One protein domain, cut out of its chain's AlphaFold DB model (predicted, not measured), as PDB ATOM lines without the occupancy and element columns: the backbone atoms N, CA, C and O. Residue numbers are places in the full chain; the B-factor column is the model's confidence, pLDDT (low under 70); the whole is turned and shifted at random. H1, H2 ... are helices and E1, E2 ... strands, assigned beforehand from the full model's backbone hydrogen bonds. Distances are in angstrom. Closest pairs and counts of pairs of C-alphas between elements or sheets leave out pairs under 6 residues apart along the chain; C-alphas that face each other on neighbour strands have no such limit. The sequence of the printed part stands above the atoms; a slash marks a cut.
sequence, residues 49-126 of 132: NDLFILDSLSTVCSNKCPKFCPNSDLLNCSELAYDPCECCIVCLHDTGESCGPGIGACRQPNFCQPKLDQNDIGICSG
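Overview. This is residues 49 to 126 of the 132 residues of the protein "IGFBP N-terminal domain-containing protein" of Wuchereria bancrofti (UniProt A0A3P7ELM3). Two small antiparallel hairpins, E1 with E2 and E3 with E4, are bridged by the loop of residues 94 to 110; H1 packs on the E3 and E4 hairpin, and residues 61 to 79 loop widely from H1 to E1. The printed part has 78 residues, one named helix and four named strands in the order H1, E1, E2, E3, E4; the class is mixed, with under half of the residues in named elements. It is compact, with a radius of gyration of the C-alphas of 11.5 A and spans of 35 by 26 by 20 A.

Along the chain. H1, residues 49 to 60, begins at C-alpha 49 (187.104, 132.067, 100.712) and is 16.4 A long. E1 is residues 80 to 82, E2 89 to 93, E3 111 to 115. E4, 118 to 125, 15.8 A, bends by 69 degrees at residue 121 and ends at C-alpha 125 (177.695, 127.583, 108.518).

Arrangement. In H1 every O i to N i+4 pair is within hydrogen-bond range. Its closest C-alphas to E4 are Val 60 and Asp 120, 4.9 A. In the hairpin E1 and E2, N 90 and O 81 are 2.8 A apart; in E3 and E4, N 123 and O 113, 2.8 A. Residues 98 to 99 pair with 122 to 123 of E4, antiparallel, and 105 to 106 with 92 to 93 of E2, parallel. E2 and E3 are apart.

Size, cuts and confidence. The C-alphas of Asn 49 and Leu 74, the farthest apart, are 35.6 A apart. The printed part has no cut. The links H1 to E1 and E2 to E3 are long. Residues 49 to 53 and 62 to 64 have pLDDT under 70.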
ATOM      1  N   ASN A  49     187.852 132.639  99.599       59.51
ATOM      2  CA  ASN A  49     187.104 132.067 100.712       59.51
ATOM      3  C   ASN A  49     187.619 132.556 102.071       59.51
ATOM      4  O   ASN A  49     186.808 132.929 102.916       59.51
ATOM      5  N   ASP A  50     188.937 132.587 102.278       61.20
ATOM      6  CA  ASP A  50     189.543 133.037 103.537       61.20
ATOM      7  C   ASP A  50     189.275 134.523 103.766       61.20
ATOM      8  O   ASP A  50     188.916 134.929 104.870       61.20
ATOM      9  N   LEU A  51     189.364 135.332 102.702       62.99
ATOM     10  CA  LEU A  51     189.051 136.757 102.772       62.99
ATOM     11  C   LEU A  51     187.580 136.992 103.150       62.99
ATOM     12  O   LEU A  51     187.291 137.859 103.971       62.99
ATOM     13  N   PHE A  52     186.652 136.192 102.610       66.05
ATOM     14  CA  PHE A  52     185.232 136.287 102.962       66.05
ATOM     15  C   PHE A  52     184.948 135.839 104.399       66.05
ATOM     16  O   PHE A  52     184.110 136.443 105.071       66.05
ATOM     17  N   ILE A  53     185.621 134.792 104.886       68.62
ATOM     18  CA  ILE A  53     185.511 134.366 106.289       68.62
ATOM     19  C   ILE A  53     186.021 135.481 107.203       68.62
ATOM     20  O   ILE A  53     185.377 135.783 108.205       68.62
ATOM     21  N   LEU A  54     187.130 136.127 106.839       70.86
ATOM     22  CA  LEU A  54     187.705 137.221 107.614       70.86
ATOM     23  C   LEU A  54     186.789 138.453 107.643       70.86
ATOM     24  O   LEU A  54     186.609 139.050 108.700       70.86
ATOM     25  N   ASP A  55     186.163 138.799 106.518       73.47
ATOM     26  CA  ASP A  55     185.189 139.898 106.421       73.47
ATOM     27  C   ASP A  55     183.894 139.588 107.194       73.47
ATOM     28  O   ASP A  55     183.365 140.419 107.938       73.47
ATOM     29  N   SER A  56     183.431 138.338 107.114       72.27
ATOM     30  CA  SER A  56     182.306 137.826 107.904       72.27
ATOM     31  C   SER A  56     182.588 137.920 109.402       72.27
ATOM     32  O   SER A  56     181.753 138.408 110.162       72.27
ATOM     33  N   LEU A  57     183.783 137.499 109.824       77.55
ATOM     34  CA  LEU A  57     184.210 137.574 111.213       77.55
ATOM     35  C   LEU A  57     184.365 139.024 111.667       77.55
ATOM     36  O   LEU A  57     183.911 139.373 112.751       77.55
ATOM     37  N   SER A  58     184.943 139.885 110.827       81.53
ATOM     38  CA  SER A  58     185.042 141.321 111.092       81.53
ATOM     39  C   SER A  58     183.661 141.942 111.295       81.53
ATOM     40  O   SER A  58     183.475 142.724 112.224       81.53
ATOM     41  N   THR A  59     182.672 141.532 110.498       80.19
ATOM     42  CA  THR A  59     181.278 141.966 110.640       80.19
ATOM     43  C   THR A  59     180.688 141.511 111.978       80.19
ATOM     44  O   THR A  59     180.209 142.354 112.728       80.19
ATOM     45  N   VAL A  60     180.805 140.222 112.329       80.82
ATOM     46  CA  VAL A  60     180.302 139.674 113.610       80.82
ATOM     47  C   VAL A  60     180.998 140.303 114.823       80.82
ATOM     48  O   VAL A  60     180.373 140.565 115.848       80.82
ATOM     49  N   CYS A  61     182.298 140.566 114.714       84.09
ATOM     50  CA  CYS A  61     183.128 141.080 115.801       84.09
ATOM     51  C   CYS A  61     183.259 142.607 115.797       84.09
ATOM     52  O   CYS A  61     184.070 143.145 116.550       84.09
ATOM     53  N   SER A  62     182.462 143.312 114.984       69.43
ATOM     54  CA  SER A  62     182.655 144.706 114.559       69.43
ATOM     55  C   SER A  62     182.831 145.784 115.640       69.43
ATOM     56  O   SER A  62     183.047 146.923 115.233       69.43
ATOM     57  N   ASN A  63     182.772 145.497 116.959       61.47
ATOM     58  CA  ASN A  63     183.658 146.120 117.979       61.47
ATOM     59  C   ASN A  63     183.347 145.857 119.473       61.47
ATOM     60  O   ASN A  63     183.798 146.644 120.309       61.47
ATOM     61  N   LYS A  64     182.589 144.842 119.910       68.13
ATOM     62  CA  LYS A  64     182.344 144.689 121.363       68.13
ATOM     63  C   LYS A  64     182.294 143.240 121.806       68.13
ATOM     64  O   LYS A  64     181.254 142.599 121.716       68.13
ATOM     65  N   CYS A  65     183.379 142.801 122.442       84.31
ATOM     66  CA  CYS A  65     183.226 141.816 123.501       84.31
ATOM     67  C   CYS A  65     182.115 142.292 124.444       84.31
ATOM     68  O   CYS A  65     182.069 143.483 124.798       84.31
ATOM     69  N   PRO A  66     181.187 141.408 124.831       84.94
ATOM     70  CA  PRO A  66     180.122 141.800 125.725       84.94
ATOM     71  C   PRO A  66     180.752 142.202 127.061       84.94
ATOM     72  O   PRO A  66     181.773 141.665 127.483       84.94
ATOM     73  N   LYS A  67     180.132 143.152 127.767       87.74
ATOM     74  CA  LYS A  67     180.616 143.558 129.101       87.74
ATOM     75  C   LYS A  67     180.566 142.413 130.117       87.74
ATOM     76  O   LYS A  67     181.232 142.485 131.144       87.74
ATOM     77  N   PHE A  68     179.740 141.408 129.844       88.47
ATOM     78  CA  PHE A  68     179.536 140.245 130.685       88.47
ATOM     79  C   PHE A  68     179.572 138.999 129.815       88.47
ATOM     80  O   PHE A  68     178.796 138.884 128.868       88.47
ATOM     81  N   CYS A  69     180.455 138.075 130.169       92.38
ATOM     82  CA  CYS A  69     180.458 136.728 129.626       92.38
ATOM     83  C   CYS A  69     179.588 135.813 130.495       92.38
ATOM     84  O   CYS A  69     179.475 136.047 131.706       92.38
ATOM     85  N   PRO A  70     178.989 134.761 129.914       90.15
ATOM     86  CA  PRO A  70     178.391 133.703 130.710       90.15
ATOM     87  C   PRO A  70     179.456 133.043 131.596       90.15
ATOM     88  O   PRO A  70     180.630 132.966 131.238       90.15
ATOM     89  N   ASN A  71     179.041 132.559 132.766       92.65
ATOM     90  CA  ASN A  71     179.918 131.751 133.603       92.65
ATOM     91  C   ASN A  71     180.047 130.355 132.979       92.65
ATOM     92  O   ASN A  71     179.044 129.651 132.861       92.65
ATOM     93  N   SER A  72     181.268 129.961 132.614       90.27
ATOM     94  CA  SER A  72     181.565 128.676 131.975       90.27
ATOM     95  C   SER A  72     181.093 127.471 132.784       90.27
ATOM     96  O   SER A  72     180.648 126.491 132.198       90.27
ATOM     97  N   ASP A  73     181.107 127.559 134.117       90.21
ATOM     98  CA  ASP A  73     180.702 126.455 135.000       90.21
ATOM     99  C   ASP A  73     179.179 126.245 135.032       90.21
ATOM    100  O   ASP A  73     178.689 125.219 135.500       90.21
ATOM    101  N   LEU A  74     178.421 127.239 134.559       93.10
ATOM    102  CA  LEU A  74     176.959 127.218 134.498       93.10
ATOM    103  C   LEU A  74     176.433 126.962 133.080       93.10
ATOM    104  O   LEU A  74     175.219 126.869 132.887       93.10
ATOM    105  N   LEU A  75     177.320 126.869 132.084       91.71
ATOM    106  CA  LEU A  75     176.942 126.539 130.717       91.71
ATOM    107  C   LEU A  75     176.568 125.056 130.626       91.71
ATOM    108  O   LEU A  75     177.346 124.174 130.973       91.71
ATOM    109  N   ASN A  76     175.358 124.780 130.141       93.63
ATOM    110  CA  ASN A  76     174.835 123.424 130.002       93.63
ATOM    111  C   ASN A  76     174.992 122.922 128.560       93.63
ATOM    112  O   ASN A  76     174.027 122.890 127.797       93.63
ATOM    113  N   CYS A  77     176.216 122.563 128.182       93.27
ATOM    114  CA  CYS A  77     176.538 122.019 126.865       93.27
ATOM    115  C   CYS A  77     177.688 121.009 126.946       93.27
ATOM    116  O   CYS A  77     178.396 120.928 127.947       93.27
ATOM    117  N   SER A  78     177.847 120.198 125.898       91.49
ATOM    118  CA  SER A  78     178.832 119.110 125.875       91.49
ATOM    119  C   SER A  78     180.271 119.591 125.726       91.49
ATOM    120  O   SER A  78     181.197 118.887 126.118       91.49
ATOM    121  N   GLU A  79     180.460 120.746 125.095       95.98
ATOM    122  CA  GLU A  79     181.766 121.230 124.674       95.98
ATOM    123  C   GLU A  79     181.795 122.754 124.727       95.98
ATOM    124  O   GLU A  79     180.821 123.423 124.365       95.98
ATOM    125  N   LEU A  80     182.917 123.283 125.204       95.94
ATOM    126  CA  LEU A  80     183.156 124.706 125.365       95.94
ATOM    127  C   LEU A  80     184.277 125.142 124.434       95.94
ATOM    128  O   LEU A  80     185.251 124.417 124.234       95.94
ATOM    129  N   ALA A  81     184.154 126.352 123.913       95.68
ATOM    130  CA  ALA A  81     185.190 127.007 123.134       95.68
ATOM    131  C   ALA A  81     185.122 128.516 123.358       95.68
ATOM    132  O   ALA A  81     184.148 129.035 123.907       95.68
ATOM    133  N   TYR A  82     186.156 129.230 122.933       94.92
ATOM    134  CA  TYR A  82     186.053 130.678 122.819       94.92
ATOM    135  C   TYR A  82     185.091 131.038 121.692       94.92
ATOM    136  O   TYR A  82     185.064 130.373 120.655       94.92
ATOM    137  N   ASP A  83     184.296 132.086 121.905       92.09
ATOM    138  CA  ASP A  83     183.483 132.660 120.841       92.09
ATOM    139  C   ASP A  83     184.359 133.144 119.664       92.09
ATOM    140  O   ASP A  83     185.576 133.290 119.815       92.09
ATOM    141  N   PRO A  84     183.776 133.397 118.478       88.61
ATOM    142  CA  PRO A  84     184.550 133.764 117.291       88.61
ATOM    143  C   PRO A  84     185.400 135.033 117.457       88.61
ATOM    144  O   PRO A  84     186.347 135.234 116.706       88.61
ATOM    145  N   CYS A  85     185.068 135.888 118.427       90.91
ATOM    146  CA  CYS A  85     185.761 137.143 118.696       90.91
ATOM    147  C   CYS A  85     186.762 137.026 119.859       90.91
ATOM    148  O   CYS A  85     187.298 138.041 120.296       90.91
ATOM    149  N   GLU A  86     186.979 135.807 120.370       91.40
ATOM    150  CA  GLU A  86     187.847 135.479 121.505       91.40
ATOM    151  C   GLU A  86     187.505 136.247 122.795       91.40
ATOM    152  O   GLU A  86     188.364 136.536 123.628       91.40
ATOM    153  N   CYS A  87     186.226 136.571 122.989       91.76
ATOM    154  CA  CYS A  87     185.775 137.396 124.106       91.76
ATOM    155  C   CYS A  87     185.362 136.569 125.328       91.76
ATOM    156  O   CYS A  87     185.712 136.900 126.462       91.76
ATOM    157  N   CYS A  88     184.585 135.511 125.105       93.50
ATOM    158  CA  CYS A  88     183.987 134.692 126.151       93.50
ATOM    159  C   CYS A  88     184.172 133.203 125.865       93.50
ATOM    160  O   CYS A  88     184.130 132.774 124.713       93.50
ATOM    161  N   ILE A  89     184.282 132.399 126.927       96.26
ATOM    162  CA  ILE A  89     184.066 130.952 126.827       96.26
ATOM    163  C   ILE A  89     182.559 130.720 126.711       96.26
ATOM    164  O   ILE A  89     181.786 131.166 127.560       96.26
ATOM    165  N   VAL A  90     182.149 130.042 125.649       95.86
ATOM    166  CA  VAL A  90     180.758 129.786 125.272       95.86
ATOM    167  C   VAL A  90     180.595 128.334 124.827       95.86
ATOM    168  O   VAL A  90     181.568 127.593 124.682       95.86
ATOM    169  N   CYS A  91     179.353 127.913 124.608       97.33
ATOM    170  CA  CYS A  91     179.068 126.594 124.065       97.33
ATOM    171  C   CYS A  91     179.505 126.481 122.603       97.33
ATOM    172  O   CYS A  91     179.343 127.418 121.812       97.33
ATOM    173  N   LEU A  92     180.039 125.314 122.246       96.93
ATOM    174  CA  LEU A  92     180.266 124.948 120.857       96.93
ATOM    175  C   LEU A  92     178.944 124.490 120.232       96.93
ATOM    176  O   LEU A  92     178.258 123.627 120.778       96.93
ATOM    177  N   HIS A  93     178.608 125.072 119.091       96.01
ATOM    178  CA  HIS A  93     177.356 124.891 118.378       96.01
ATOM    179  C   HIS A  93     177.573 124.230 117.010       96.01
ATOM    180  O   HIS A  93     178.618 124.381 116.362       96.01
ATOM    181  N   ASP A  94     176.555 123.504 116.568       94.70
ATOM    182  CA  ASP A  94     176.474 122.844 115.276       94.70
ATOM    183  C   ASP A  94     175.925 123.785 114.185       94.70
ATOM    184  O   ASP A  94     175.541 124.936 114.405       94.70
ATOM    185  N   THR A  95     175.920 123.302 112.943       93.17
ATOM    186  CA  THR A  95     175.451 124.067 111.777       93.17
ATOM    187  C   THR A  95     173.999 124.527 111.949       93.17
ATOM    188  O   THR A  95     173.122 123.716 112.240       93.17
ATOM    189  N   GLY A  96     173.717 125.800 111.666       91.64
ATOM    190  CA  GLY A  96     172.377 126.391 111.746       91.64
ATOM    191  C   GLY A  96     172.051 127.047 113.089       91.64
ATOM    192  O   GLY A  96     171.052 127.759 113.188       91.64
ATOM    193  N   GLU A  97     172.897 126.864 114.099       94.45
ATOM    194  CA  GLU A  97     172.745 127.490 115.409       94.45
ATOM    195  C   GLU A  97     173.391 128.882 115.462       94.45
ATOM    196  O   GLU A  97     174.257 129.223 114.653       94.45
ATOM    197  N   SER A  98     172.953 129.704 116.419       93.85
ATOM    198  CA  SER A  98     173.448 131.075 116.579       93.85
ATOM    199  C   SER A  98     174.869 131.100 117.132       93.85
ATOM    200  O   SER A  98     175.186 130.381 118.074       93.85
ATOM    201  N   CYS A  99     175.700 131.985 116.605       93.37
ATOM    202  CA  CYS A  99     177.065 132.212 117.066       93.37
ATOM    203  C   CYS A  99     177.354 133.707 117.162       93.37
ATOM    204  O   CYS A  99     176.609 134.530 116.627       93.37
ATOM    205  N   GLY A 100     178.433 134.053 117.853       91.83
ATOM    206  CA  GLY A 100     178.842 135.438 118.048       91.83
ATOM    207  C   GLY A 100     179.329 135.714 119.471       91.83
ATOM    208  O   GLY A 100     179.331 134.803 120.308       91.83
ATOM    209  N   PRO A 101     179.736 136.962 119.749       91.18
ATOM    210  CA  PRO A 101     180.323 137.379 121.019       91.18
ATOM    211  C   PRO A 101     179.410 137.062 122.215       91.18
ATOM    212  O   PRO A 101     178.308 137.594 122.332       91.18
ATOM    213  N   GLY A 102     179.863 136.184 123.116       91.59
ATOM    214  CA  GLY A 102     179.097 135.731 124.288       91.59
ATOM    215  C   GLY A 102     177.874 134.849 123.999       91.59
ATOM    216  O   GLY A 102     177.119 134.561 124.926       91.59
ATOM    217  N   ILE A 103     177.666 134.422 122.748       91.95
ATOM    218  CA  ILE A 103     176.511 133.611 122.328       91.95
ATOM    219  C   ILE A 103     176.913 132.150 122.127       91.95
ATOM    220  O   ILE A 103     176.291 131.255 122.694       91.95
ATOM    221  N   GLY A 104     177.930 131.910 121.301       93.72
ATOM    222  CA  GLY A 104     178.296 130.565 120.867       93.72
ATOM    223  C   GLY A 104     179.420 130.574 119.839       93.72
ATOM    224  O   GLY A 104     179.599 131.550 119.104       93.72
ATOM    225  N   ALA A 105     180.161 129.474 119.794       95.15
ATOM    226  CA  ALA A 105     181.242 129.223 118.849       95.15
ATOM    227  C   ALA A 105     180.839 128.106 117.883       95.15
ATOM    228  O   ALA A 105     180.027 127.259 118.233       95.15
ATOM    229  N   CYS A 106     181.409 128.065 116.682       94.91
ATOM    230  CA  CYS A 106     181.043 127.050 115.696       94.91
ATOM    231  C   CYS A 106     181.990 125.858 115.731       94.91
ATOM    232  O   CYS A 106     183.209 126.021 115.711       94.91
ATOM    233  N   ARG A 107     181.428 124.646 115.725       94.74
ATOM    234  CA  ARG A 107     182.208 123.419 115.567       94.74
ATOM    235  C   ARG A 107     182.891 123.401 114.202       94.74
ATOM    236  O   ARG A 107     182.229 123.552 113.175       94.74
ATOM    237  N   GLN A 108     184.202 123.174 114.184       89.34
ATOM    238  CA  GLN A 108     184.953 123.015 112.937       89.34
ATOM    239  C   GLN A 108     184.349 121.894 112.066       89.34
ATOM    240  O   GLN A 108     183.934 120.865 112.603       89.34
ATOM    241  N   PRO A 109     184.305 122.051 110.729       88.48
ATOM    242  CA  PRO A 109     184.900 123.125 109.923       88.48
ATOM    243  C   PRO A 109     183.969 124.334 109.685       88.48
ATOM    244  O   PRO A 109     184.175 125.085 108.734       88.48
ATOM    245  N   ASN A 110     182.920 124.517 110.491       90.46
ATOM    246  CA  ASN A 110     182.002 125.644 110.329       90.46
ATOM    247  C   ASN A 110     182.616 126.952 110.835       90.46
ATOM    248  O   ASN A 110     183.411 126.962 111.775       90.46
ATOM    249  N   PHE A 111     182.168 128.064 110.263       89.65
ATOM    250  CA  PHE A 111     182.507 129.416 110.698       89.65
ATOM    251  C   PHE A 111     181.230 130.197 111.018       89.65
ATOM    252  O   PHE A 111     180.123 129.811 110.628       89.65
ATOM    253  N   CYS A 112     181.379 131.292 111.760       89.74
ATOM    254  CA  CYS A 112     180.254 132.133 112.138       89.74
ATOM    255  C   CYS A 112     179.927 133.114 111.011       89.74
ATOM    256  O   CYS A 112     180.662 134.073 110.787       89.74
ATOM    257  N   GLN A 113     178.836 132.865 110.287       89.05
ATOM    258  CA  GLN A 113     178.399 133.738 109.206       89.05
ATOM    259  C   GLN A 113     177.440 134.811 109.746       89.05
ATOM    260  O   GLN A 113     176.417 134.432 110.319       89.05
ATOM    261  N   PRO A 114     177.700 136.119 109.557       86.76
ATOM    262  CA  PRO A 114     176.819 137.183 110.039       86.76
ATOM    263  C   PRO A 114     175.413 137.065 109.444       86.76
ATOM    264  O   PRO A 114     175.241 136.713 108.272       86.76
ATOM    265  N   LYS A 115     174.391 137.382 110.245       83.18
ATOM    266  CA  LYS A 115     173.028 137.550 109.735       83.18
ATOM    267  C   LYS A 115     172.901 138.896 109.021       83.18
ATOM    268  O   LYS A 115     173.445 139.900 109.460       83.18
ATOM    269  N   LEU A 116     172.126 138.921 107.938       73.41
ATOM    270  CA  LEU A 116     171.907 140.113 107.104       73.41
ATOM    271  C   LEU A 116     171.346 141.319 107.867       73.41
ATOM    272  O   LEU A 116     171.571 142.460 107.481       73.41
ATOM    273  N   ASP A 117     170.566 141.054 108.908       76.60
ATOM    274  CA  ASP A 117     169.816 142.036 109.679       76.60
ATOM    275  C   ASP A 117     170.453 142.353 111.042       76.60
ATOM    276  O   ASP A 117     169.943 143.213 111.763       76.60
ATOM    277  N   GLN A 118     171.532 141.658 111.426       73.05
ATOM    278  CA  GLN A 118     172.127 141.745 112.761       73.05
ATOM    279  C   GLN A 118     173.652 141.670 112.685       73.05
ATOM    280  O   GLN A 118     174.214 140.638 112.333       73.05
ATOM    281  N   ASN A 119     174.320 142.752 113.082       71.04
ATOM    282  CA  ASN A 119     175.778 142.838 112.985       71.04
ATOM    283  C   ASN A 119     176.498 141.998 114.051       71.04
ATOM    284  O   ASN A 119     177.586 141.518 113.789       71.04
ATOM    285  N   ASP A 120     175.887 141.769 115.215       78.68
ATOM    286  CA  ASP A 120     176.562 141.119 116.352       78.68
ATOM    287  C   ASP A 120     176.219 139.621 116.488       78.68
ATOM    288  O   ASP A 120     176.637 138.966 117.443       78.68
ATOM    289  N   ILE A 121     175.406 139.069 115.578       86.67
ATOM    290  CA  ILE A 121     174.921 137.684 115.650       86.67
ATOM    291  C   ILE A 121     175.068 137.014 114.290       86.67
ATOM    292  O   ILE A 121     174.561 137.494 113.276       86.67
ATOM    293  N   GLY A 122     175.709 135.852 114.287       90.75
ATOM    294  CA  GLY A 122     175.809 134.988 113.127       90.75
ATOM    295  C   GLY A 122     175.083 133.659 113.294       90.75
ATOM    296  O   GLY A 122     174.447 133.379 114.313       90.75
ATOM    297  N   ILE A 123     175.191 132.833 112.260       92.60
ATOM    298  CA  ILE A 123     174.796 131.430 112.243       92.60
ATOM    299  C   ILE A 123     176.015 130.589 111.871       92.60
ATOM    300  O   ILE A 123     176.750 130.929 110.942       92.60
ATOM    301  N   CYS A 124     176.209 129.469 112.557       93.35
ATOM    302  CA  CYS A 124     177.243 128.516 112.193       93.35
ATOM    303  C   CYS A 124     176.942 127.892 110.833       93.35
ATOM    304  O   CYS A 124     175.921 127.227 110.651       93.35
ATOM    305  N   SER A 125     177.842 128.089 109.876       88.96
ATOM    306  CA  SER A 125     177.695 127.583 108.518       88.96
ATOM    307  C   SER A 125     179.003 126.980 108.027       88.96
ATOM    308  O   SER A 125     180.073 127.551 108.210       88.96
ATOM    309  N   GLY A 126     178.910 125.830 107.364       83.44
ATOM    310  CA  GLY A 126     180.010 125.260 106.578       83.44
ATOM    311  C   GLY A 126     180.001 125.730 105.120       83.44
ATOM    312  O   GLY A 126     180.789 125.252 104.309       83.44
TER     313      GLY A 126